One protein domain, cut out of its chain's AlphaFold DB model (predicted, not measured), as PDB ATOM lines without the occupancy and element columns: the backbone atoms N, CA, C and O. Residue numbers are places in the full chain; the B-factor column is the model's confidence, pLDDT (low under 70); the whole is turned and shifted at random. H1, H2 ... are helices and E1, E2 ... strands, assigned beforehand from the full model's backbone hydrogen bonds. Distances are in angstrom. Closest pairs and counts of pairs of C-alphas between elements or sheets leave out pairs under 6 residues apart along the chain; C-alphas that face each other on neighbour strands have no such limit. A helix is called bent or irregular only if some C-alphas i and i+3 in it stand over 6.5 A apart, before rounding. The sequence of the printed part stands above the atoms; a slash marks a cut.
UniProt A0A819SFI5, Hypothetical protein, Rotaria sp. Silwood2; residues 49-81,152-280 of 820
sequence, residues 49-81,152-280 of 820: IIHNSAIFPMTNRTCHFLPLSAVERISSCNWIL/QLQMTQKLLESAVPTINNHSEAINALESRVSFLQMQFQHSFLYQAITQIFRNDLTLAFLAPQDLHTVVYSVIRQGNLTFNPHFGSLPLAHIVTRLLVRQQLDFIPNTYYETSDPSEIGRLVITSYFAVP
ATOM      1  N   ILE A  49     -54.643  13.926   9.185       94.12
ATOM      2  CA  ILE A  49     -53.220  13.612   9.156       94.12
ATOM      3  C   ILE A  49     -52.654  13.785  10.558       94.12
ATOM      4  O   ILE A  49     -52.624  14.894  11.088       94.12
ATOM      5  N   ILE A  50     -52.146  12.702  11.133       94.81
ATOM      6  CA  ILE A  50     -51.305  12.765  12.330       94.81
ATOM      7  C   ILE A  50     -49.841  12.660  11.925       94.81
ATOM      8  O   ILE A  50     -49.519  12.234  10.814       94.81
ATOM      9  N   HIS A  51     -48.934  13.039  12.817       94.56
ATOM     10  CA  HIS A  51     -47.514  12.877  12.555       94.56
ATOM     11  C   HIS A  51     -46.747  12.375  13.766       94.56
ATOM     12  O   HIS A  51     -47.156  12.540  14.913       94.56
ATOM     13  N   ASN A  52     -45.607  11.766  13.475       95.00
ATOM     14  CA  ASN A  52     -44.619  11.371  14.457       95.00
ATOM     15  C   ASN A  52     -43.236  11.772  13.944       95.00
ATOM     16  O   ASN A  52     -42.938  11.572  12.763       95.00
ATOM     17  N   SER A  53     -42.410  12.346  14.812       93.19
ATOM     18  CA  SER A  53     -41.076  12.815  14.452       93.19
ATOM     19  C   SER A  53     -40.020  12.037  15.221       93.19
ATOM     20  O   SER A  53     -40.039  12.010  16.449       93.19
ATOM     21  N   ALA A  54     -39.066  11.456  14.497       92.94
ATOM     22  CA  ALA A  54     -37.851  10.903  15.079       92.94
ATOM     23  C   ALA A  54     -36.713  11.914  14.951       92.94
ATOM     24  O   ALA A  54     -36.549  12.544  13.905       92.94
ATOM     25  N   ILE A  55     -35.935  12.068  16.019       92.31
ATOM     26  CA  ILE A  55     -34.867  13.061  16.111       92.31
ATOM     27  C   ILE A  55     -33.542  12.329  16.294       92.31
ATOM     28  O   ILE A  55     -33.361  11.597  17.263       92.31
ATOM     29  N   PHE A  56     -32.609  12.567  15.379       90.62
ATOM     30  CA  PHE A  56     -31.280  11.974  15.384       90.62
ATOM     31  C   PHE A  56     -30.230  13.070  15.589       90.62
ATOM     32  O   PHE A  56     -30.126  13.962  14.739       90.62
ATOM     33  N   PRO A  57     -29.442  13.043  16.677       92.19
ATOM     34  CA  PRO A  57     -28.314  13.952  16.821       92.19
ATOM     35  C   PRO A  57     -27.282  13.646  15.733       92.19
ATOM     36  O   PRO A  57     -26.898  12.499  15.498       92.19
ATOM     37  N   MET A  58     -26.849  14.685  15.034       91.94
ATOM     38  CA  MET A  58     -25.883  14.604  13.951       91.94
ATOM     39  C   MET A  58     -24.555  15.172  14.419       91.94
ATOM     40  O   MET A  58     -24.500  16.228  15.041       91.94
ATOM     41  N   THR A  59     -23.467  14.510  14.043       92.56
ATOM     42  CA  THR A  59     -22.098  14.984  14.255       92.56
ATOM     43  C   THR A  59     -21.429  15.210  12.904       92.56
ATOM     44  O   THR A  59     -21.922  14.777  11.859       92.56
ATOM     45  N   ASN A  60     -20.241  15.815  12.899       88.62
ATOM     46  CA  ASN A  60     -19.444  15.927  11.674       88.62
ATOM     47  C   ASN A  60     -19.234  14.574  10.979       88.62
ATOM     48  O   ASN A  60     -19.156  14.522   9.753       88.62
ATOM     49  N   ARG A  61     -19.169  13.474  11.742       85.25
ATOM     50  CA  ARG A  61     -18.987  12.127  11.192       85.25
ATOM     51  C   ARG A  61     -20.239  11.601  10.509       85.25
ATOM     52  O   ARG A  61     -20.083  10.839   9.568       85.25
ATOM     53  N   THR A  62     -21.442  11.999  10.915       87.75
ATOM     54  CA  THR A  62     -22.701  11.491  10.339       87.75
ATOM     55  C   THR A  62     -23.156  12.269   9.102       87.75
ATOM     56  O   THR A  62     -24.057  11.823   8.399       87.75
ATOM     57  N   CYS A  63     -22.490  13.377   8.757       86.06
ATOM     58  CA  CYS A  63     -22.772  14.172   7.554       86.06
ATOM     59  C   CYS A  63     -22.819  13.350   6.251       86.06
ATOM     60  O   CYS A  63     -23.560  13.701   5.339       86.06
ATOM     61  N   HIS A  64     -22.061  12.252   6.154       83.88
ATOM     62  CA  HIS A  64     -22.060  11.391   4.965       83.88
ATOM     63  C   HIS A  64     -23.375  10.621   4.747       83.88
ATOM     64  O   HIS A  64     -23.561  10.057   3.673       83.88
ATOM     65  N   PHE A  65     -24.281  10.600   5.734       81.62
ATOM     66  CA  PHE A  65     -25.600   9.983   5.581       81.62
ATOM     67  C   PHE A  65     -26.602  10.862   4.839       81.62
ATOM     68  O   PHE A  65     -27.606  10.365   4.333       81.62
ATOM     69  N   LEU A  66     -26.347  12.167   4.781       83.06
ATOM     70  CA  LEU A  66     -27.193  13.103   4.062       83.06
ATOM     71  C   LEU A  66     -26.812  13.084   2.576       83.06
ATOM     72  O   LEU A  66     -25.628  12.970   2.246       83.06
ATOM     73  N   PRO A  67     -27.774  13.212   1.649       79.38
ATOM     74  CA  PRO A  67     -27.431  13.366   0.244       79.38
ATOM     75  C   PRO A  67     -26.615  14.641   0.038       79.38
ATOM     76  O   PRO A  67     -26.771  15.622   0.767       79.38
ATOM     77  N   LEU A  68     -25.779  14.649  -1.002       80.81
ATOM     78  CA  LEU A  68     -24.863  15.759  -1.291       80.81
ATOM     79  C   LEU A  68     -25.569  17.124  -1.343       80.81
ATOM     80  O   LEU A  68     -25.068  18.095  -0.787       80.81
ATOM     81  N   SER A  69     -26.778  17.178  -1.908       77.75
ATOM     82  CA  SER A  69     -27.596  18.398  -1.975       77.75
ATOM     83  C   SER A  69     -28.025  18.938  -0.604       77.75
ATOM     84  O   SER A  69     -28.234  20.142  -0.450       77.75
ATOM     85  N   ALA A  70     -28.172  18.067   0.396       80.69
ATOM     86  CA  ALA A  70     -28.445  18.454   1.776       80.69
ATOM     87  C   ALA A  70     -27.155  18.818   2.524       80.69
ATOM     88  O   ALA A  70     -27.140  19.777   3.292       80.69
ATOM     89  N   VAL A  71     -26.060  18.101   2.252       85.00
ATOM     90  CA  VAL A  71     -24.727  18.365   2.818       85.00
ATOM     91  C   VAL A  71     -24.226  19.765   2.462       85.00
ATOM     92  O   VAL A  71     -23.738  20.469   3.340       85.00
ATOM     93  N   GLU A  72     -24.395  20.202   1.212       83.94
ATOM     94  CA  GLU A  72     -23.998  21.544   0.741       83.94
ATOM     95  C   GLU A  72     -24.662  22.687   1.517       83.94
ATOM     96  O   GLU A  72     -24.124  23.790   1.610       83.94
ATOM     97  N   ARG A  73     -25.837  22.423   2.088       84.75
ATOM     98  CA  ARG A  73     -26.623  23.393   2.847       84.75
ATOM     99  C   ARG A  73     -26.211  23.487   4.317       84.75
ATOM    100  O   ARG A  73     -26.540  24.470   4.971       84.75
ATOM    101  N   ILE A  74     -25.476  22.498   4.829       86.62
ATOM    102  CA  ILE A  74     -25.025  22.437   6.221       86.62
ATOM    103  C   ILE A  74     -23.544  22.807   6.257       86.62
ATOM    104  O   ILE A  74     -22.676  21.992   5.943       86.62
ATOM    105  N   SER A  75     -23.237  24.038   6.669       84.31
ATOM    106  CA  SER A  75     -21.868  24.581   6.685       84.31
ATOM    107  C   SER A  75     -20.870  23.701   7.450       84.31
ATOM    108  O   SER A  75     -19.726  23.545   7.020       84.31
ATOM    109  N   SER A  76     -21.309  23.053   8.529       85.75
ATOM    110  CA  SER A  76     -20.508  22.119   9.332       85.75
ATOM    111  C   SER A  76     -20.060  20.877   8.545       85.75
ATOM    112  O   SER A  76     -19.003  20.312   8.815       85.75
ATOM    113  N   CYS A  77     -20.811  20.473   7.517       86.69
ATOM    114  CA  CYS A  77     -20.510  19.304   6.693       86.69
ATOM    115  C   CYS A  77     -19.616  19.613   5.472       86.69
ATOM    116  O   CYS A  77     -19.307  18.710   4.690       86.69
ATOM    117  N   ASN A  78     -19.151  20.859   5.306       82.62
ATOM    118  CA  ASN A  78     -18.433  21.314   4.105       82.62
ATOM    119  C   ASN A  78     -17.077  20.603   3.871       82.62
ATOM    120  O   ASN A  78     -16.569  20.546   2.753       82.62
ATOM    121  N   TRP A  79     -16.501  19.967   4.898       74.62
ATOM    122  CA  TRP A  79     -15.263  19.185   4.768       74.62
ATOM    123  C   TRP A  79     -15.403  17.967   3.831       74.62
ATOM    124  O   TRP A  79     -14.409  17.514   3.258       74.62
ATOM    125  N   ILE A  80     -16.624  17.448   3.634       66.81
ATOM    126  CA  ILE A  80     -16.895  16.315   2.734       66.81
ATOM    127  C   ILE A  80     -16.752  16.734   1.263       66.81
ATOM    128  O   ILE A  80     -16.186  15.982   0.469       66.81
ATOM    129  N   LEU A  81     -17.162  17.958   0.908       62.84
ATOM    130  CA  LEU A  81     -17.034  18.502  -0.453       62.84
ATOM    131  C   LEU A  81     -15.568  18.636  -0.892       62.84
ATOM    132  O   LEU A  81     -15.254  18.485  -2.072       62.84
ATOM    133  N   GLN A 152      -9.925 -15.639  58.785       52.72
ATOM    134  CA  GLN A 152     -10.756 -15.934  57.619       52.72
ATOM    135  C   GLN A 152     -10.629 -14.816  56.588       52.72
ATOM    136  O   GLN A 152     -10.253 -15.128  55.472       52.72
ATOM    137  N   LEU A 153     -10.783 -13.537  56.954       51.72
ATOM    138  CA  LEU A 153     -10.510 -12.401  56.068       51.72
ATOM    139  C   LEU A 153      -9.103 -12.458  55.522       51.72
ATOM    140  O   LEU A 153      -8.973 -12.147  54.368       51.72
ATOM    141  N   GLN A 154      -8.059 -12.866  56.241       58.25
ATOM    142  CA  GLN A 154      -6.727 -12.938  55.640       58.25
ATOM    143  C   GLN A 154      -6.648 -14.015  54.546       58.25
ATOM    144  O   GLN A 154      -6.036 -13.778  53.504       58.25
ATOM    145  N   MET A 155      -7.295 -15.172  54.726       62.62
ATOM    146  CA  MET A 155      -7.401 -16.179  53.663       62.62
ATOM    147  C   MET A 155      -8.329 -15.738  52.530       62.62
ATOM    148  O   MET A 155      -7.954 -15.880  51.368       62.62
ATOM    149  N   THR A 156      -9.499 -15.164  52.830       61.50
ATOM    150  CA  THR A 156     -10.421 -14.624  51.826       61.50
ATOM    151  C   THR A 156      -9.809 -13.426  51.121       61.50
ATOM    152  O   THR A 156     -10.020 -13.296  49.934       61.50
ATOM    153  N   GLN A 157      -9.010 -12.601  51.792       62.84
ATOM    154  CA  GLN A 157      -8.263 -11.463  51.255       62.84
ATOM    155  C   GLN A 157      -7.160 -11.971  50.345       62.84
ATOM    156  O   GLN A 157      -7.001 -11.422  49.276       62.84
ATOM    157  N   LYS A 158      -6.454 -13.052  50.692       71.94
ATOM    158  CA  LYS A 158      -5.435 -13.648  49.817       71.94
ATOM    159  C   LYS A 158      -6.050 -14.332  48.589       71.94
ATOM    160  O   LYS A 158      -5.517 -14.219  47.488       71.94
ATOM    161  N   LEU A 159      -7.190 -15.009  48.754       68.69
ATOM    162  CA  LEU A 159      -7.980 -15.558  47.645       68.69
ATOM    163  C   LEU A 159      -8.580 -14.443  46.784       68.69
ATOM    164  O   LEU A 159      -8.496 -14.522  45.564       68.69
ATOM    165  N   LEU A 160      -9.109 -13.388  47.402       66.12
ATOM    166  CA  LEU A 160      -9.646 -12.203  46.742       66.12
ATOM    167  C   LEU A 160      -8.529 -11.451  46.023       66.12
ATOM    168  O   LEU A 160      -8.694 -11.161  44.859       66.12
ATOM    169  N   GLU A 161      -7.362 -11.237  46.621       72.50
ATOM    170  CA  GLU A 161      -6.178 -10.649  45.979       72.50
ATOM    171  C   GLU A 161      -5.700 -11.488  44.790       72.50
ATOM    172  O   GLU A 161      -5.252 -10.926  43.795       72.50
ATOM    173  N   SER A 162      -5.847 -12.818  44.846       75.75
ATOM    174  CA  SER A 162      -5.554 -13.698  43.706       75.75
ATOM    175  C   SER A 162      -6.651 -13.699  42.632       75.75
ATOM    176  O   SER A 162      -6.350 -13.863  41.453       75.75
ATOM    177  N   ALA A 163      -7.911 -13.479  43.018       67.00
ATOM    178  CA  ALA A 163      -9.064 -13.439  42.123       67.00
ATOM    179  C   ALA A 163      -9.305 -12.043  41.528       67.00
ATOM    180  O   ALA A 163      -9.843 -11.938  40.432       67.00
ATOM    181  N   VAL A 164      -8.872 -10.976  42.202       74.25
ATOM    182  CA  VAL A 164      -8.935  -9.573  41.771       74.25
ATOM    183  C   VAL A 164      -8.309  -9.381  40.391       74.25
ATOM    184  O   VAL A 164      -8.988  -8.799  39.554       74.25
ATOM    185  N   PRO A 165      -7.106  -9.890  40.056       75.88
ATOM    186  CA  PRO A 165      -6.581  -9.761  38.698       75.88
ATOM    187  C   PRO A 165      -7.416 -10.532  37.666       75.88
ATOM    188  O   PRO A 165      -7.564 -10.068  36.541       75.88
ATOM    189  N   THR A 166      -8.017 -11.672  38.024       70.56
ATOM    190  CA  THR A 166      -8.909 -12.420  37.119       70.56
ATOM    191  C   THR A 166     -10.239 -11.693  36.901       70.56
ATOM    192  O   THR A 166     -10.689 -11.586  35.764       70.56
ATOM    193  N   ILE A 167     -10.839 -11.146  37.961       70.12
ATOM    194  CA  ILE A 167     -12.059 -10.331  37.904       70.12
ATOM    195  C   ILE A 167     -11.790  -9.031  37.145       70.12
ATOM    196  O   ILE A 167     -12.603  -8.656  36.311       70.12
ATOM    197  N   ASN A 168     -10.640  -8.387  37.359       75.69
ATOM    198  CA  ASN A 168     -10.233  -7.193  36.617       75.69
ATOM    199  C   ASN A 168     -10.036  -7.514  35.132       75.69
ATOM    200  O   ASN A 168     -10.601  -6.821  34.298       75.69
ATOM    201  N   ASN A 169      -9.356  -8.614  34.787       80.31
ATOM    202  CA  ASN A 169      -9.211  -9.043  33.392       80.31
ATOM    203  C   ASN A 169     -10.562  -9.395  32.745       80.31
ATOM    204  O   ASN A 169     -10.774  -9.121  31.565       80.31
ATOM    205  N   HIS A 170     -11.492 -10.007  33.485       74.00
ATOM    206  CA  HIS A 170     -12.845 -10.271  32.991       74.00
ATOM    207  C   HIS A 170     -13.676  -8.994  32.872       74.00
ATOM    208  O   HIS A 170     -14.384  -8.848  31.884       74.00
ATOM    209  N   SER A 171     -13.557  -8.054  33.806       76.75
ATOM    210  CA  SER A 171     -14.199  -6.743  33.719       76.75
ATOM    211  C   SER A 171     -13.660  -5.951  32.530       76.75
ATOM    212  O   SER A 171     -14.449  -5.422  31.759       76.75
ATOM    213  N   GLU A 172     -12.348  -5.952  32.290       81.81
ATOM    214  CA  GLU A 172     -11.740  -5.353  31.099       81.81
ATOM    215  C   GLU A 172     -12.228  -6.019  29.809       81.81
ATOM    216  O   GLU A 172     -12.572  -5.322  28.857       81.81
ATOM    217  N   ALA A 173     -12.322  -7.352  29.772       77.62
ATOM    218  CA  ALA A 173     -12.848  -8.077  28.617       77.62
ATOM    219  C   ALA A 173     -14.344  -7.802  28.380       77.62
ATOM    220  O   ALA A 173     -14.752  -7.650  27.230       77.62
ATOM    221  N   ILE A 174     -15.148  -7.704  29.444       76.25
ATOM    222  CA  ILE A 174     -16.570  -7.347  29.379       76.25
ATOM    223  C   ILE A 174     -16.722  -5.900  28.907       76.25
ATOM    224  O   ILE A 174     -17.472  -5.673  27.971       76.25
ATOM    225  N   ASN A 175     -15.954  -4.949  29.440       78.38
ATOM    226  CA  ASN A 175     -15.972  -3.547  29.005       78.38
ATOM    227  C   ASN A 175     -15.491  -3.402  27.545       78.38
ATOM    228  O   ASN A 175     -16.019  -2.606  26.763       78.38
ATOM    229  N   ALA A 176     -14.496  -4.193  27.131       81.12
ATOM    230  CA  ALA A 176     -14.037  -4.257  25.744       81.12
ATOM    231  C   ALA A 176     -15.097  -4.877  24.818       81.12
ATOM    232  O   ALA A 176     -15.242  -4.450  23.673       81.12
ATOM    233  N   LEU A 177     -15.849  -5.871  25.293       79.81
ATOM    234  CA  LEU A 177     -16.957  -6.458  24.547       79.81
ATOM    235  C   LEU A 177     -18.143  -5.494  24.468       79.81
ATOM    236  O   LEU A 177     -18.669  -5.295  23.381       79.81
ATOM    237  N   GLU A 178     -18.513  -4.855  25.573       79.56
ATOM    238  CA  GLU A 178     -19.569  -3.846  25.656       79.56
ATOM    239  C   GLU A 178     -19.278  -2.696  24.693       79.56
ATOM    240  O   GLU A 178     -20.090  -2.408  23.821       79.56
ATOM    241  N   SER A 179     -18.068  -2.129  24.730       77.44
ATOM    242  CA  SER A 179     -17.666  -1.078  23.785       77.44
ATOM    243  C   SER A 179     -17.697  -1.534  22.320       77.44
ATOM    244  O   SER A 179     -18.109  -0.762  21.450       77.44
ATOM    245  N   ARG A 180     -17.323  -2.788  22.016       77.19
ATOM    246  CA  ARG A 180     -17.443  -3.363  20.661       77.19
ATOM    247  C   ARG A 180     -18.897  -3.563  20.239       77.19
ATOM    248  O   ARG A 180     -19.229  -3.267  19.093       77.19
ATOM    249  N   VAL A 181     -19.759  -4.036  21.137       77.38
ATOM    250  CA  VAL A 181     -21.195  -4.218  20.886       77.38
ATOM    251  C   VAL A 181     -21.865  -2.864  20.673       77.38
ATOM    252  O   VAL A 181     -22.560  -2.701  19.674       77.38
ATOM    253  N   SER A 182     -21.586  -1.861  21.511       72.31
ATOM    254  CA  SER A 182     -22.079  -0.492  21.321       72.31
ATOM    255  C   SER A 182     -21.597   0.108  20.000       72.31
ATOM    256  O   SER A 182     -22.367   0.758  19.295       72.31
ATOM    257  N   PHE A 183     -20.341  -0.138  19.612       75.94
ATOM    258  CA  PHE A 183     -19.818   0.305  18.321       75.94
ATOM    259  C   PHE A 183     -20.544  -0.352  17.138       75.94
ATOM    260  O   PHE A 183     -20.942   0.344  16.203       75.94
ATOM    261  N   LEU A 184     -20.754  -1.670  17.185       75.19
ATOM    262  CA  LEU A 184     -21.506  -2.396  16.160       75.19
ATOM    263  C   LEU A 184     -22.959  -1.923  16.095       75.19
ATOM    264  O   LEU A 184     -23.465  -1.657  15.007       75.19
ATOM    265  N   GLN A 185     -23.611  -1.748  17.242       75.81
ATOM    266  CA  GLN A 185     -24.972  -1.226  17.329       75.81
ATOM    267  C   GLN A 185     -25.081   0.156  16.674       75.81
ATOM    268  O   GLN A 185     -25.980   0.370  15.858       75.81
ATOM    269  N   MET A 186     -24.131   1.061  16.941       74.44
ATOM    270  CA  MET A 186     -24.062   2.358  16.260       74.44
ATOM    271  C   MET A 186     -23.882   2.204  14.744       74.44
ATOM    272  O   MET A 186     -24.556   2.888  13.978       74.44
ATOM    273  N   GLN A 187     -23.011   1.300  14.277       75.19
ATOM    274  CA  GLN A 187     -22.826   1.061  12.838       75.19
ATOM    275  C   GLN A 187     -24.088   0.519  12.152       75.19
ATOM    276  O   GLN A 187     -24.407   0.934  11.033       75.19
ATOM    277  N   PHE A 188     -24.826  -0.370  12.818       75.94
ATOM    278  CA  PHE A 188     -26.092  -0.883  12.305       75.94
ATOM    279  C   PHE A 188     -27.148   0.219  12.234       75.94
ATOM    280  O   PHE A 188     -27.725   0.430  11.167       75.94
ATOM    281  N   GLN A 189     -27.345   0.977  13.315       77.00
ATOM    282  CA  GLN A 189     -28.288   2.103  13.349       77.00
ATOM    283  C   GLN A 189     -27.996   3.123  12.245       77.00
ATOM    284  O   GLN A 189     -28.897   3.552  11.528       77.00
ATOM    285  N   HIS A 190     -26.721   3.450  12.046       80.38
ATOM    286  CA  HIS A 190     -26.270   4.319  10.966       80.38
ATOM    287  C   HIS A 190     -26.604   3.779   9.570       80.38
ATOM    288  O   HIS A 190     -27.033   4.538   8.700       80.38
ATOM    289  N   SER A 191     -26.444   2.474   9.352       79.06
ATOM    290  CA  SER A 191     -26.753   1.834   8.071       79.06
ATOM    291  C   SER A 191     -28.255   1.875   7.766       79.06
ATOM    292  O   SER A 191     -28.641   2.224   6.649       79.06
ATOM    293  N   PHE A 192     -29.103   1.598   8.762       83.50
ATOM    294  CA  PHE A 192     -30.559   1.703   8.624       83.50
ATOM    295  C   PHE A 192     -31.008   3.144   8.375       83.50
ATOM    296  O   PHE A 192     -31.797   3.394   7.463       83.50
ATOM    297  N   LEU A 193     -30.449   4.104   9.118       86.44
ATOM    298  CA  LEU A 193     -30.742   5.524   8.940       86.44
ATOM    299  C   LEU A 193     -30.365   6.001   7.530       86.44
ATOM    300  O   LEU A 193     -31.167   6.657   6.868       86.44
ATOM    301  N   TYR A 194     -29.190   5.624   7.024       86.88
ATOM    302  CA  TYR A 194     -28.759   5.964   5.667       86.88
ATOM    303  C   TYR A 194     -29.687   5.397   4.582       86.88
ATOM    304  O   TYR A 194     -30.077   6.108   3.648       86.88
ATOM    305  N   GLN A 195     -30.053   4.118   4.704       86.44
ATOM    306  CA  GLN A 195     -30.969   3.469   3.766       86.44
ATOM    307  C   GLN A 195     -32.342   4.137   3.782       86.44
ATOM    308  O   GLN A 195     -32.890   4.429   2.719       86.44
ATOM    309  N   ALA A 196     -32.868   4.436   4.968       89.38
ATOM    310  CA  ALA A 196     -34.150   5.099   5.121       89.38
ATOM    311  C   ALA A 196     -34.140   6.524   4.559       89.38
ATOM    312  O   ALA A 196     -35.042   6.882   3.812       89.38
ATOM    313  N   ILE A 197     -33.097   7.316   4.832       89.56
ATOM    314  CA  ILE A 197     -32.922   8.646   4.231       89.56
ATOM    315  C   ILE A 197     -32.943   8.532   2.703       89.56
ATOM    316  O   ILE A 197     -33.677   9.255   2.035       89.56
ATOM    317  N   THR A 198     -32.188   7.585   2.144       88.38
ATOM    318  CA  THR A 198     -32.138   7.361   0.692       88.38
ATOM    319  C   THR A 198     -33.504   6.972   0.118       88.38
ATOM    320  O   THR A 198     -33.877   7.479  -0.940       88.38
ATOM    321  N   GLN A 199     -34.257   6.104   0.803       90.12
ATOM    322  CA  GLN A 199     -35.627   5.733   0.431       90.12
ATOM    323  C   GLN A 199     -36.553   6.955   0.455       90.12
ATOM    324  O   GLN A 199     -37.193   7.255  -0.551       90.12
ATOM    325  N   ILE A 200     -36.521   7.744   1.532       90.75
ATOM    326  CA  ILE A 200     -37.339   8.955   1.677       90.75
ATOM    327  C   ILE A 200     -37.040   9.958   0.554       90.75
ATOM    328  O   ILE A 200     -37.964  10.500  -0.048       90.75
ATOM    329  N   PHE A 201     -35.768  10.159   0.190       86.88
ATOM    330  CA  PHE A 201     -35.390  11.024  -0.938       86.88
ATOM    331  C   PHE A 201     -35.865  10.509  -2.303       86.88
ATOM    332  O   PHE A 201     -36.027  11.301  -3.233       86.88
ATOM    333  N   ARG A 202     -36.101   9.201  -2.436       88.25
ATOM    334  CA  ARG A 202     -36.705   8.580  -3.625       88.25
ATOM    335  C   ARG A 202     -38.236   8.596  -3.599       88.25
ATOM    336  O   ARG A 202     -38.849   8.104  -4.540       88.25
ATOM    337  N   ASN A 203     -38.842   9.219  -2.584       86.25
ATOM    338  CA  ASN A 203     -40.274   9.179  -2.278       86.25
ATOM    339  C   ASN A 203     -40.792   7.778  -1.902       86.25
ATOM    340  O   ASN A 203     -41.997   7.529  -1.974       86.25
ATOM    341  N   ASP A 204     -39.903   6.887  -1.462       91.75
ATOM    342  CA  ASP A 204     -40.271   5.598  -0.884       91.75
ATOM    343  C   ASP A 204     -40.494   5.781   0.624       91.75
ATOM    344  O   ASP A 204     -39.586   6.159   1.366       91.75
ATOM    345  N   LEU A 205     -41.726   5.542   1.077       92.06
ATOM    346  CA  LEU A 205     -42.127   5.736   2.472       92.06
ATOM    347  C   LEU A 205     -41.727   4.518   3.312       92.06
ATOM    348  O   LEU A 205     -42.046   3.384   2.954       92.06
ATOM    349  N   THR A 206     -41.038   4.742   4.429       94.31
ATOM    350  CA  THR A 206     -40.418   3.673   5.226       94.31
ATOM    351  C   THR A 206     -40.317   4.035   6.703       94.31
ATOM    352  O   THR A 206     -39.993   5.165   7.046       94.31
ATOM    353  N   LEU A 207     -40.540   3.075   7.602       94.19
ATOM    354  CA  LEU A 207     -40.265   3.229   9.041       94.19
ATOM    355  C   LEU A 207     -38.974   2.519   9.475       94.19
ATOM    356  O   LEU A 207     -38.698   2.422  10.666       94.19
ATOM    357  N   ALA A 208     -38.164   2.044   8.524       91.31
ATOM    358  CA  ALA A 208     -36.972   1.240   8.805       91.31
ATOM    359  C   ALA A 208     -35.850   1.993   9.550       91.31
ATOM    360  O   ALA A 208     -34.894   1.366   9.990       91.31
ATOM    361  N   PHE A 209     -35.947   3.321   9.697       90.69
ATOM    362  CA  PHE A 209     -35.019   4.106  10.521       90.69
ATOM    363  C   PHE A 209     -35.306   4.015  12.025       90.69
ATOM    364  O   PHE A 209     -34.476   4.449  12.820       90.69
ATOM    365  N   LEU A 210     -36.481   3.517  12.421       89.75
ATOM    366  CA  LEU A 210     -36.846   3.363  13.825       89.75
ATOM    367  C   LEU A 210     -36.221   2.086  14.386       89.75
ATOM    368  O   LEU A 210     -36.281   1.027  13.759       89.75
ATOM    369  N   ALA A 211     -35.664   2.172  15.595       87.69
ATOM    370  CA  ALA A 211     -35.299   0.973  16.334       87.69
ATOM    371  C   ALA A 211     -36.567   0.164  16.675       87.69
ATOM    372  O   ALA A 211     -37.646   0.753  16.774       87.69
ATOM    373  N   PRO A 212     -36.480  -1.159  16.894       84.50
ATOM    374  CA  PRO A 212     -37.654  -1.987  17.179       84.50
ATOM    375  C   PRO A 212     -38.533  -1.463  18.329       84.50
ATOM    376  O   PRO A 212     -39.758  -1.458  18.200       84.50
ATOM    377  N   GLN A 213     -37.929  -0.958  19.415       85.69
ATOM    378  CA  GLN A 213     -38.673  -0.374  20.539       85.69
ATOM    379  C   GLN A 213     -39.412   0.927  20.171       85.69
ATOM    380  O   GLN A 213     -40.547   1.155  20.598       85.69
ATOM    381  N   ASP A 214     -38.803   1.757  19.325       88.31
ATOM    382  CA  ASP A 214     -39.397   3.020  18.886       88.31
ATOM    383  C   ASP A 214     -40.485   2.757  17.847       88.31
ATOM    384  O   ASP A 214     -41.537   3.388  17.871       88.31
ATOM    385  N   LEU A 215     -40.271   1.774  16.968       91.75
ATOM    386  CA  LEU A 215     -41.250   1.332  15.983       91.75
ATOM    387  C   LEU A 215     -42.543   0.887  16.663       91.75
ATOM    388  O   LEU A 215     -43.617   1.306  16.241       91.75
ATOM    389  N   HIS A 216     -42.444   0.089  17.729       91.31
ATOM    390  CA  HIS A 216     -43.598  -0.301  18.541       91.31
ATOM    391  C   HIS A 216     -44.319   0.934  19.094       91.31
ATOM    392  O   HIS A 216     -45.507   1.119  18.834       91.31
ATOM    393  N   THR A 217     -43.588   1.852  19.726       93.75
ATOM    394  CA  THR A 217     -44.156   3.094  20.276       93.75
ATOM    395  C   THR A 217     -44.881   3.929  19.213       93.75
ATOM    396  O   THR A 217     -46.004   4.388  19.434       93.75
ATOM    397  N   VAL A 218     -44.276   4.104  18.033       92.81
ATOM    398  CA  VAL A 218     -44.878   4.834  16.906       92.81
ATOM    399  C   VAL A 218     -46.137   4.127  16.414       92.81
ATOM    400  O   VAL A 218     -47.170   4.775  16.253       92.81
ATOM    401  N   VAL A 219     -46.080   2.807  16.225       93.69
ATOM    402  CA  VAL A 219     -47.215   1.987  15.778       93.69
ATOM    403  C   VAL A 219     -48.389   2.124  16.744       93.69
ATOM    404  O   VAL A 219     -49.473   2.515  16.317       93.69
ATOM    405  N   TYR A 220     -48.186   1.904  18.043       94.50
ATOM    406  CA  TYR A 220     -49.260   2.022  19.034       94.50
ATOM    407  C   TYR A 220     -49.775   3.453  19.181       94.50
ATOM    408  O   TYR A 220     -50.974   3.659  19.363       94.50
ATOM    409  N   SER A 221     -48.904   4.457  19.049       94.88
ATOM    410  CA  SER A 221     -49.334   5.854  19.032       94.88
ATOM    411  C   SER A 221     -50.252   6.146  17.845       94.88
ATOM    412  O   SER A 221     -51.281   6.789  18.031       94.88
ATOM    413  N   VAL A 222     -49.913   5.667  16.644       94.44
ATOM    414  CA  VAL A 222     -50.742   5.841  15.441       94.44
ATOM    415  C   VAL A 222     -52.076   5.114  15.589       94.44
ATOM    416  O   VAL A 222     -53.117   5.701  15.312       94.44
ATOM    417  N   ILE A 223     -52.061   3.879  16.100       93.62
ATOM    418  CA  ILE A 223     -53.273   3.091  16.362       93.62
ATOM    419  C   ILE A 223     -54.198   3.819  17.336       93.62
ATOM    420  O   ILE A 223     -55.377   4.006  17.043       93.62
ATOM    421  N   ARG A 224     -53.654   4.277  18.471       94.19
ATOM    422  CA  ARG A 224     -54.417   4.966  19.515       94.19
ATOM    423  C   ARG A 224     -54.969   6.305  19.035       94.19
ATOM    424  O   ARG A 224     -56.123   6.609  19.303       94.19
ATOM    425  N   GLN A 225     -54.156   7.112  18.352       92.94
ATOM    426  CA  GLN A 225     -54.583   8.430  17.868       92.94
ATOM    427  C   GLN A 225     -55.591   8.327  16.719       92.94
ATOM    428  O   GLN A 225     -56.522   9.123  16.662       92.94
ATOM    429  N   GLY A 226     -55.420   7.351  15.825       91.00
ATOM    430  CA  GLY A 226     -56.319   7.120  14.695       91.00
ATOM    431  C   GLY A 226     -57.539   6.256  15.013       91.00
ATOM    432  O   GLY A 226     -58.324   5.998  14.108       91.00
ATOM    433  N   ASN A 227     -57.676   5.773  16.256       92.69
ATOM    434  CA  ASN A 227     -58.680   4.782  16.659       92.69
ATOM    435  C   ASN A 227     -58.766   3.602  15.667       92.69
ATOM    436  O   ASN A 227     -59.840   3.223  15.196       92.69
ATOM    437  N   LEU A 228     -57.601   3.080  15.275       90.75
ATOM    438  CA  LEU A 228     -57.499   2.071  14.225       90.75
ATOM    439  C   LEU A 228     -57.906   0.699  14.759       90.75
ATOM    440  O   LEU A 228     -57.373   0.228  15.763       90.75
ATOM    441  N   THR A 229     -58.796   0.029  14.038       88.44
ATOM    442  CA  THR A 229     -59.206  -1.348  14.327       88.44
ATOM    443  C   THR A 229     -58.632  -2.293  13.280       88.44
ATOM    444  O   THR A 229     -58.715  -2.019  12.080       88.44
ATOM    445  N   PHE A 230     -58.094  -3.427  13.722       85.19
ATOM    446  CA  PHE A 230     -57.540  -4.460  12.846       85.19
ATOM    447  C   PHE A 230     -58.352  -5.737  12.973       85.19
ATOM    448  O   PHE A 230     -58.855  -6.054  14.051       85.19
ATOM    449  N   ASN A 231     -58.471  -6.480  11.876       78.25
ATOM    450  CA  ASN A 231     -59.124  -7.777  11.915       78.25
ATOM    451  C   ASN A 231     -58.158  -8.817  12.528       78.25
ATOM    452  O   ASN A 231     -57.115  -9.090  11.924       78.25
ATOM    453  N   PRO A 232     -58.477  -9.420  13.691       67.25
ATOM    454  CA  PRO A 232     -57.569 -10.333  14.390       67.25
ATOM    455  C   PRO A 232     -57.324 -11.646  13.631       67.25
ATOM    456  O   PRO A 232     -56.383 -12.366  13.942       67.25
ATOM    457  N   HIS A 233     -58.146 -11.976  12.628       66.12
ATOM    458  CA  HIS A 233     -58.055 -13.250  11.905       66.12
ATOM    459  C   HIS A 233     -56.857 -13.332  10.945       66.12
ATOM    460  O   HIS A 233     -56.542 -14.412  10.446       66.12
ATOM    461  N   PHE A 234     -56.153 -12.224  10.702       62.75
ATOM    462  CA  PHE A 234     -55.015 -12.167   9.787       62.75
ATOM    463  C   PHE A 234     -53.690 -12.078  10.550       62.75
ATOM    464  O   PHE A 234     -52.949 -11.104  10.437       62.75
ATOM    465  N   GLY A 235     -53.370 -13.128  11.312       56.81
ATOM    466  CA  GLY A 235     -52.123 -13.259  12.080       56.81
ATOM    467  C   GLY A 235     -50.825 -13.329  11.254       56.81
ATOM    468  O   GLY A 235     -49.800 -13.747  11.778       56.81
ATOM    469  N   SER A 236     -50.839 -12.965   9.968       66.38
ATOM    470  CA  SER A 236     -49.689 -13.106   9.065       66.38
ATOM    471  C   SER A 236     -48.898 -11.818   8.829       66.38
ATOM    472  O   SER A 236     -47.747 -11.895   8.401       66.38
ATOM    473  N   LEU A 237     -49.468 -10.635   9.088       80.12
ATOM    474  CA  LEU A 237     -48.802  -9.358   8.809       80.12
ATOM    475  C   LEU A 237     -48.496  -8.586  10.098       80.12
ATOM    476  O   LEU A 237     -49.418  -8.248  10.839       80.12
ATOM    477  N   PRO A 238     -47.219  -8.237  10.360       86.94
ATOM    478  CA  PRO A 238     -46.865  -7.415  11.511       86.94
ATOM    479  C   PRO A 238     -47.579  -6.057  11.474       86.94
ATOM    480  O   PRO A 238     -47.604  -5.402  10.429       86.94
ATOM    481  N   LEU A 239     -48.081  -5.582  12.623       87.75
ATOM    482  CA  LEU A 239     -48.776  -4.286  12.745       87.75
ATOM    483  C   LEU A 239     -47.972  -3.120  12.152       87.75
ATOM    484  O   LEU A 239     -48.539  -2.219  11.538       87.75
ATOM    485  N   ALA A 240     -46.642  -3.168  12.256       89.25
ATOM    486  CA  ALA A 240     -45.754  -2.184  11.646       89.25
ATOM    487  C   ALA A 240     -45.921  -2.084  10.121       89.25
ATOM    488  O   ALA A 240     -45.950  -0.978   9.581       89.25
ATOM    489  N   HIS A 241     -46.085  -3.209   9.418       88.44
ATOM    490  CA  HIS A 241     -46.335  -3.204   7.974       88.44
ATOM    491  C   HIS A 241     -47.699  -2.605   7.640       88.44
ATOM    492  O   HIS A 241     -47.819  -1.876   6.656       88.44
ATOM    493  N   ILE A 242     -48.707  -2.877   8.469       87.69
ATOM    494  CA  ILE A 242     -50.060  -2.341   8.301       87.69
ATOM    495  C   ILE A 242     -50.044  -0.817   8.491       87.69
ATOM    496  O   ILE A 242     -50.496  -0.086   7.613       87.69
ATOM    497  N   VAL A 243     -49.427  -0.322   9.569       91.31
ATOM    498  CA  VAL A 243     -49.296   1.119   9.850       91.31
ATOM    499  C   VAL A 243     -48.436   1.839   8.809       91.31
ATOM    500  O   VAL A 243     -48.759   2.957   8.414       91.31
ATOM    501  N   THR A 244     -47.383   1.203   8.290       91.81
ATOM    502  CA  THR A 244     -46.545   1.791   7.227       91.81
ATOM    503  C   THR A 244     -47.360   2.084   5.961       91.81
ATOM    504  O   THR A 244     -47.079   3.061   5.270       91.81
ATOM    505  N   ARG A 245     -48.419   1.311   5.667       91.69
ATOM    506  CA  ARG A 245     -49.314   1.587   4.524       91.69
ATOM    507  C   ARG A 245     -50.138   2.865   4.696       91.69
ATOM    508  O   ARG A 245     -50.595   3.402   3.692       91.69
ATOM    509  N   LEU A 246     -50.283   3.376   5.920       93.50
ATOM    510  CA  LEU A 246     -50.960   4.643   6.215       93.50
ATOM    511  C   LEU A 246     -50.047   5.864   6.050       93.50
ATOM    512  O   LEU A 246     -50.529   6.994   6.110       93.50
ATOM    513  N   LEU A 247     -48.742   5.673   5.815       94.50
ATOM    514  CA  LEU A 247     -47.833   6.782   5.540       94.50
ATOM    515  C   LEU A 247     -48.231   7.494   4.249       94.50
ATOM    516  O   LEU A 247     -48.224   6.902   3.167       94.50
ATOM    517  N   VAL A 248     -48.508   8.788   4.364       93.62
ATOM    518  CA  VAL A 248     -48.810   9.680   3.237       93.62
ATOM    519  C   VAL A 248     -47.552  10.382   2.763       93.62
ATOM    520  O   VAL A 248     -47.336  10.553   1.565       93.62
ATOM    521  N   ARG A 249     -46.717  10.806   3.713       93.31
ATOM    522  CA  ARG A 249     -45.540  11.622   3.443       93.31
ATOM    523  C   ARG A 249     -44.505  11.439   4.538       93.31
ATOM    524  O   ARG A 249     -44.846  11.234   5.699       93.31
ATOM    525  N   GLN A 250     -43.243  11.598   4.164       94.31
ATOM    526  CA  GLN A 250     -42.149  11.788   5.105       94.31
ATOM    527  C   GLN A 250     -41.386  13.058   4.743       94.31
ATOM    528  O   GLN A 250     -41.283  13.425   3.572       94.31
ATOM    529  N   GLN A 251     -40.920  13.770   5.761       92.44
ATOM    530  CA  GLN A 251     -40.174  15.011   5.621       92.44
ATOM    531  C   GLN A 251     -38.890  14.923   6.433       92.44
ATOM    532  O   GLN A 251     -38.896  14.442   7.564       92.44
ATOM    533  N   LEU A 252     -37.804  15.396   5.827       91.38
ATOM    534  CA  LEU A 252     -36.494  15.499   6.449       91.38
ATOM    535  C   LEU A 252     -36.188  16.974   6.684       91.38
ATOM    536  O   LEU A 252     -36.137  17.757   5.732       91.38
ATOM    537  N   ASP A 253     -35.955  17.326   7.940       90.56
ATOM    538  CA  ASP A 253     -35.540  18.659   8.351       90.56
ATOM    539  C   ASP A 253     -34.239  18.559   9.150       90.56
ATOM    540  O   ASP A 253     -34.010  17.596   9.880       90.56
ATOM    541  N   PHE A 254     -33.365  19.552   9.012       90.81
ATOM    542  CA  PHE A 254     -32.160  19.650   9.831       90.81
ATOM    543  C   PHE A 254     -32.227  20.905  10.693       90.81
ATOM    544  O   PHE A 254     -32.416  22.009  10.180       90.81
ATOM    545  N   ILE A 255     -32.057  20.725  12.001       91.31
ATOM    546  CA  ILE A 255     -32.046  21.796  12.996       91.31
ATOM    547  C   ILE A 255     -30.600  21.972  13.475       91.31
ATOM    548  O   ILE A 255     -30.094  21.104  14.189       91.31
ATOM    549  N   PRO A 256     -29.908  23.058  13.100       90.44
ATOM    550  CA  PRO A 256     -28.555  23.321  13.579       90.44
ATOM    551  C   PRO A 256     -28.489  23.435  15.107       90.44
ATOM    552  O   PRO A 256     -29.424  23.926  15.740       90.44
ATOM    553  N   ASN A 257     -27.360  23.036  15.694       93.50
ATOM    554  CA  ASN A 257     -27.121  23.159  17.137       93.50
ATOM    555  C   ASN A 257     -27.148  24.615  17.641       93.50
ATOM    556  O   ASN A 257     -27.313  24.853  18.824       93.50
ATOM    557  N   THR A 258     -27.067  25.614  16.760       91.62
ATOM    558  CA  THR A 258     -27.222  27.029  17.129       91.62
ATOM    559  C   THR A 258     -28.625  27.374  17.637       91.62
ATOM    560  O   THR A 258     -28.819  28.459  18.175       91.62
ATOM    561  N   TYR A 259     -29.607  26.489  17.433       90.94
ATOM    562  CA  TYR A 259     -31.002  26.694  17.829       90.94
ATOM    563  C   TYR A 259     -31.398  25.976  19.126       90.94
ATOM    564  O   TYR A 259     -32.539  26.125  19.559       90.94
ATOM    565  N   TYR A 260     -30.508  25.194  19.743       93.25
ATOM    566  CA  TYR A 260     -30.785  24.502  21.006       93.25
ATOM    567  C   TYR A 260     -29.500  24.236  21.790       93.25
ATOM    568  O   TYR A 260     -28.415  24.138  21.231       93.25
ATOM    569  N   GLU A 261     -29.612  24.082  23.104       93.25
ATOM    570  CA  GLU A 261     -28.462  23.723  23.932       93.25
ATOM    571  C   GLU A 261     -28.181  22.218  23.832       93.25
ATOM    572  O   GLU A 261     -29.087  21.391  23.970       93.25
ATOM    573  N   THR A 262     -26.918  21.857  23.593       92.19
ATOM    574  CA  THR A 262     -26.450  20.466  23.597       92.19
ATOM    575  C   THR A 262     -25.318  20.278  24.597       92.19
ATOM    576  O   THR A 262     -24.456  21.142  24.758       92.19
ATOM    577  N   SER A 263     -25.325  19.132  25.276       94.00
ATOM    578  CA  SER A 263     -24.222  18.691  26.129       94.00
ATOM    579  C   SER A 263     -23.059  18.093  25.334       94.00
ATOM    580  O   SER A 263     -21.965  17.972  25.879       94.00
ATOM    581  N   ASP A 264     -23.285  17.691  24.078       92.94
ATOM    582  CA  ASP A 264     -22.256  17.104  23.222       92.94
ATOM    583  C   ASP A 264     -21.654  18.182  22.301       92.94
ATOM    584  O   ASP A 264     -22.295  18.600  21.335       92.94
ATOM    585  N   PRO A 265     -20.401  18.618  22.534       91.25
ATOM    586  CA  PRO A 265     -19.759  19.627  21.693       91.25
ATOM    587  C   PRO A 265     -19.486  19.137  20.260       91.25
ATOM    588  O   PRO A 265     -19.123  19.938  19.399       91.25
ATOM    589  N   SER A 266     -19.608  17.832  19.996       92.06
ATOM    590  CA  SER A 266     -19.442  17.248  18.665       92.06
ATOM    591  C   SER A 266     -20.736  17.216  17.840       92.06
ATOM    592  O   SER A 266     -20.670  16.995  16.621       92.06
ATOM    593  N   GLU A 267     -21.890  17.470  18.471       93.62
ATOM    594  CA  GLU A 267     -23.188  17.575  17.808       93.62
ATOM    595  C   GLU A 267     -23.238  18.870  16.992       93.62
ATOM    596  O   GLU A 267     -23.067  19.970  17.511       93.62
ATOM    597  N   ILE A 268     -23.475  18.742  15.689       93.31
ATOM    598  CA  ILE A 268     -23.584  19.867  14.751       93.31
ATOM    599  C   ILE A 268     -25.031  20.295  14.511       93.31
ATOM    600  O   ILE A 268     -25.288  21.370  13.966       93.31
ATOM    601  N   GLY A 269     -25.987  19.445  14.870       92.25
ATOM    602  CA  GLY A 269     -27.399  19.635  14.588       92.25
ATOM    603  C   GLY A 269     -28.194  18.356  14.816       92.25
ATOM    604  O   GLY A 269     -27.630  17.312  15.114       92.25
ATOM    605  N   ARG A 270     -29.511  18.435  14.651       94.12
ATOM    606  CA  ARG A 270     -30.437  17.305  14.736       94.12
ATOM    607  C   ARG A 270     -31.103  17.094  13.390       94.12
ATOM    608  O   ARG A 270     -31.658  18.033  12.825       94.12
ATOM    609  N   LEU A 271     -31.053  15.866  12.888       91.62
ATOM    610  CA  LEU A 271     -31.867  15.427  11.764       91.62
ATOM    611  C   LEU A 271     -33.231  14.996  12.303       91.62
ATOM    612  O   LEU A 271     -33.317  14.082  13.119       91.62
ATOM    613  N   VAL A 272     -34.288  15.646  11.840       93.00
ATOM    614  CA  VAL A 272     -35.669  15.336  12.198       93.00
ATOM    615  C   VAL A 272     -36.339  14.661  11.010       93.00
ATOM    616  O   VAL A 272     -36.403  15.229   9.920       93.00
ATOM    617  N   ILE A 273     -36.833  13.442  11.222       93.19
ATOM    618  CA  ILE A 273     -37.632  12.695  10.250       93.19
ATOM    619  C   ILE A 273     -39.082  12.714  10.718       93.19
ATOM    620  O   ILE A 273     -39.446  11.993  11.645       93.19
ATOM    621  N   THR A 274     -39.913  13.525  10.070       93.94
ATOM    622  CA  THR A 274     -41.345  13.625  10.374       93.94
ATOM    623  C   THR A 274     -42.137  12.737   9.428       93.94
ATOM    624  O   THR A 274     -42.121  12.930   8.212       93.94
ATOM    625  N   SER A 275     -42.837  11.761   9.991       96.56
ATOM    626  CA  SER A 275     -43.707  10.823   9.289       96.56
ATOM    627  C   SER A 275     -45.162  11.224   9.462       96.56
ATOM    628  O   SER A 275     -45.620  11.363  10.591       96.56
ATOM    629  N   TYR A 276     -45.878  11.399   8.354       95.75
ATOM    630  CA  TYR A 276     -47.283  11.798   8.320       95.75
ATOM    631  C   TYR A 276     -48.154  10.597   7.957       95.75
ATOM    632  O   TYR A 276     -47.951   9.979   6.906       95.75
ATOM    633  N   PHE A 277     -49.134  10.295   8.801       96.00
ATOM    634  CA  PHE A 277     -50.041   9.162   8.656       96.00
ATOM    635  C   PHE A 277     -51.458   9.653   8.391       96.00
ATOM    636  O   PHE A 277     -51.948  10.538   9.089       96.00
ATOM    637  N   ALA A 278     -52.103   9.055   7.396       95.12
ATOM    638  CA  ALA A 278     -53.526   9.201   7.143       95.12
ATOM    639  C   ALA A 278     -54.299   8.339   8.142       95.12
ATOM    640  O   ALA A 278     -54.075   7.130   8.218       95.12
ATOM    641  N   VAL A 279     -55.169   8.977   8.924       95.38
ATOM    642  CA  VAL A 279     -56.029   8.314   9.902       95.38
ATOM    643  C   VAL A 279     -57.461   8.851   9.835       95.38
ATOM    644  O   VAL A 279     -57.683   9.987   9.398       95.38
ATOM    645  N   PRO A 280     -58.452   8.058  10.266       94.56
ATOM    646  CA  PRO A 280     -59.821   8.522  10.415       94.56
ATOM    647  C   PRO A 280     -59.974   9.648  11.433       94.56
ATOM    648  O   PRO A 280     -59.195   9.766  12.382       94.56
TER     649      PRO A 280
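What this domain is: This is residues 49 to 81 and 152 to 280 of the 820 residues of the protein "Hypothetical protein" of Rotaria sp. Silwood2 (UniProt A0A819SFI5). A small body is built on a twisted sheet of three long strands, E1, E3 and E2, with H4 and the last part of the long helix H3 over one face of it; residues 152 to 188 of H3 stick out from this body as one long arm, kinked by 39 degrees near residue 162. The short helices H1 and H2 follow E1, and residues 231 to 238 stick out as a smaller loop between H4 and H5. The printed part has 162 residues, with five named helices and three named strands in the order E1 H1 H2 H3 H4 H5 E2 E3; the sheet runs E1 E3 E2, antiparallel throughout, and the class is mixed, helices and strands. The whole is only just loose, close to extended, with a radius of gyration of the C-alphas of 22.6 A and spans of 73 by 52 by 26 A.

Where its parts are: Find C-alpha 49 at (-53.220, 13.612, 9.156); from there E1 runs through residues 49 to 59, 31.6 A. Next come H1, residues 62 to 65, and H2, residues 68 to 71. After the cut, find C-alpha 152 at (-10.756, -15.934, 57.619), where H3 begins; it runs 69.0 A to residue 201, neither bent nor irregular, but only just: C-alphas 162 and 165 are 6.5 A apart. H4 is residues 212 to 225, 19.9 A, and H5 residues 239 to 244. E2, residues 247 to 256, is 26.6 A long, and E3, residues 267 to 279, is 35.0 A, ending at C-alpha 279 at (-56.029, 8.314, 9.902).

How they stand to each other: Look first at inner strand E3: N 54 and O 273 are 2.9 A apart, within hydrogen-bond range, towards edge strand E1, and N 274 and O 251 are 2.9 A apart towards edge strand E2, with which E3 forms a hairpin. H3 and H4 lie on the same face, making two layers, helices on one face of a sheet. H4 is over E1 and along it, at 14 degrees on the local plane and a height over the sheet of 9.8 A; their closest C-alphas are those of Asn 52 and Val 218, 7.0 A apart. H3 comes closest to E2 at the C-alphas of Ile 200 and Gln 250, 6.6 A apart. H1 touches H3 at residues 190 to 197 alone, the C-alphas of Phe 65 and Tyr 194 being closest at 5.1 A. H4 and H5 touch about perpendicular, at 76 degrees, closest at the C-alphas of Val 219 and Ala 240, 6.1 A. H2 is not on the sheet. Every O i to N i+4 pair is within hydrogen-bond range in H4 and H5, and 44 of 46 are in H3; H1 and H2 are too short for such a pair.

The domain as a whole: The C-alphas farthest apart are those of Gln 154 and Pro 280, 73.0 A. Residues 82 to 151 are not printed, and C-alphas 81 and 152 are 67.8 A apart across the cut. The link from H4 to H5 is long. The mean pLDDT of the printed part is 84.6; look for values under 70 at residues 80 to 81, 152 to 157, 159 to 160, 163 and 232 to 236.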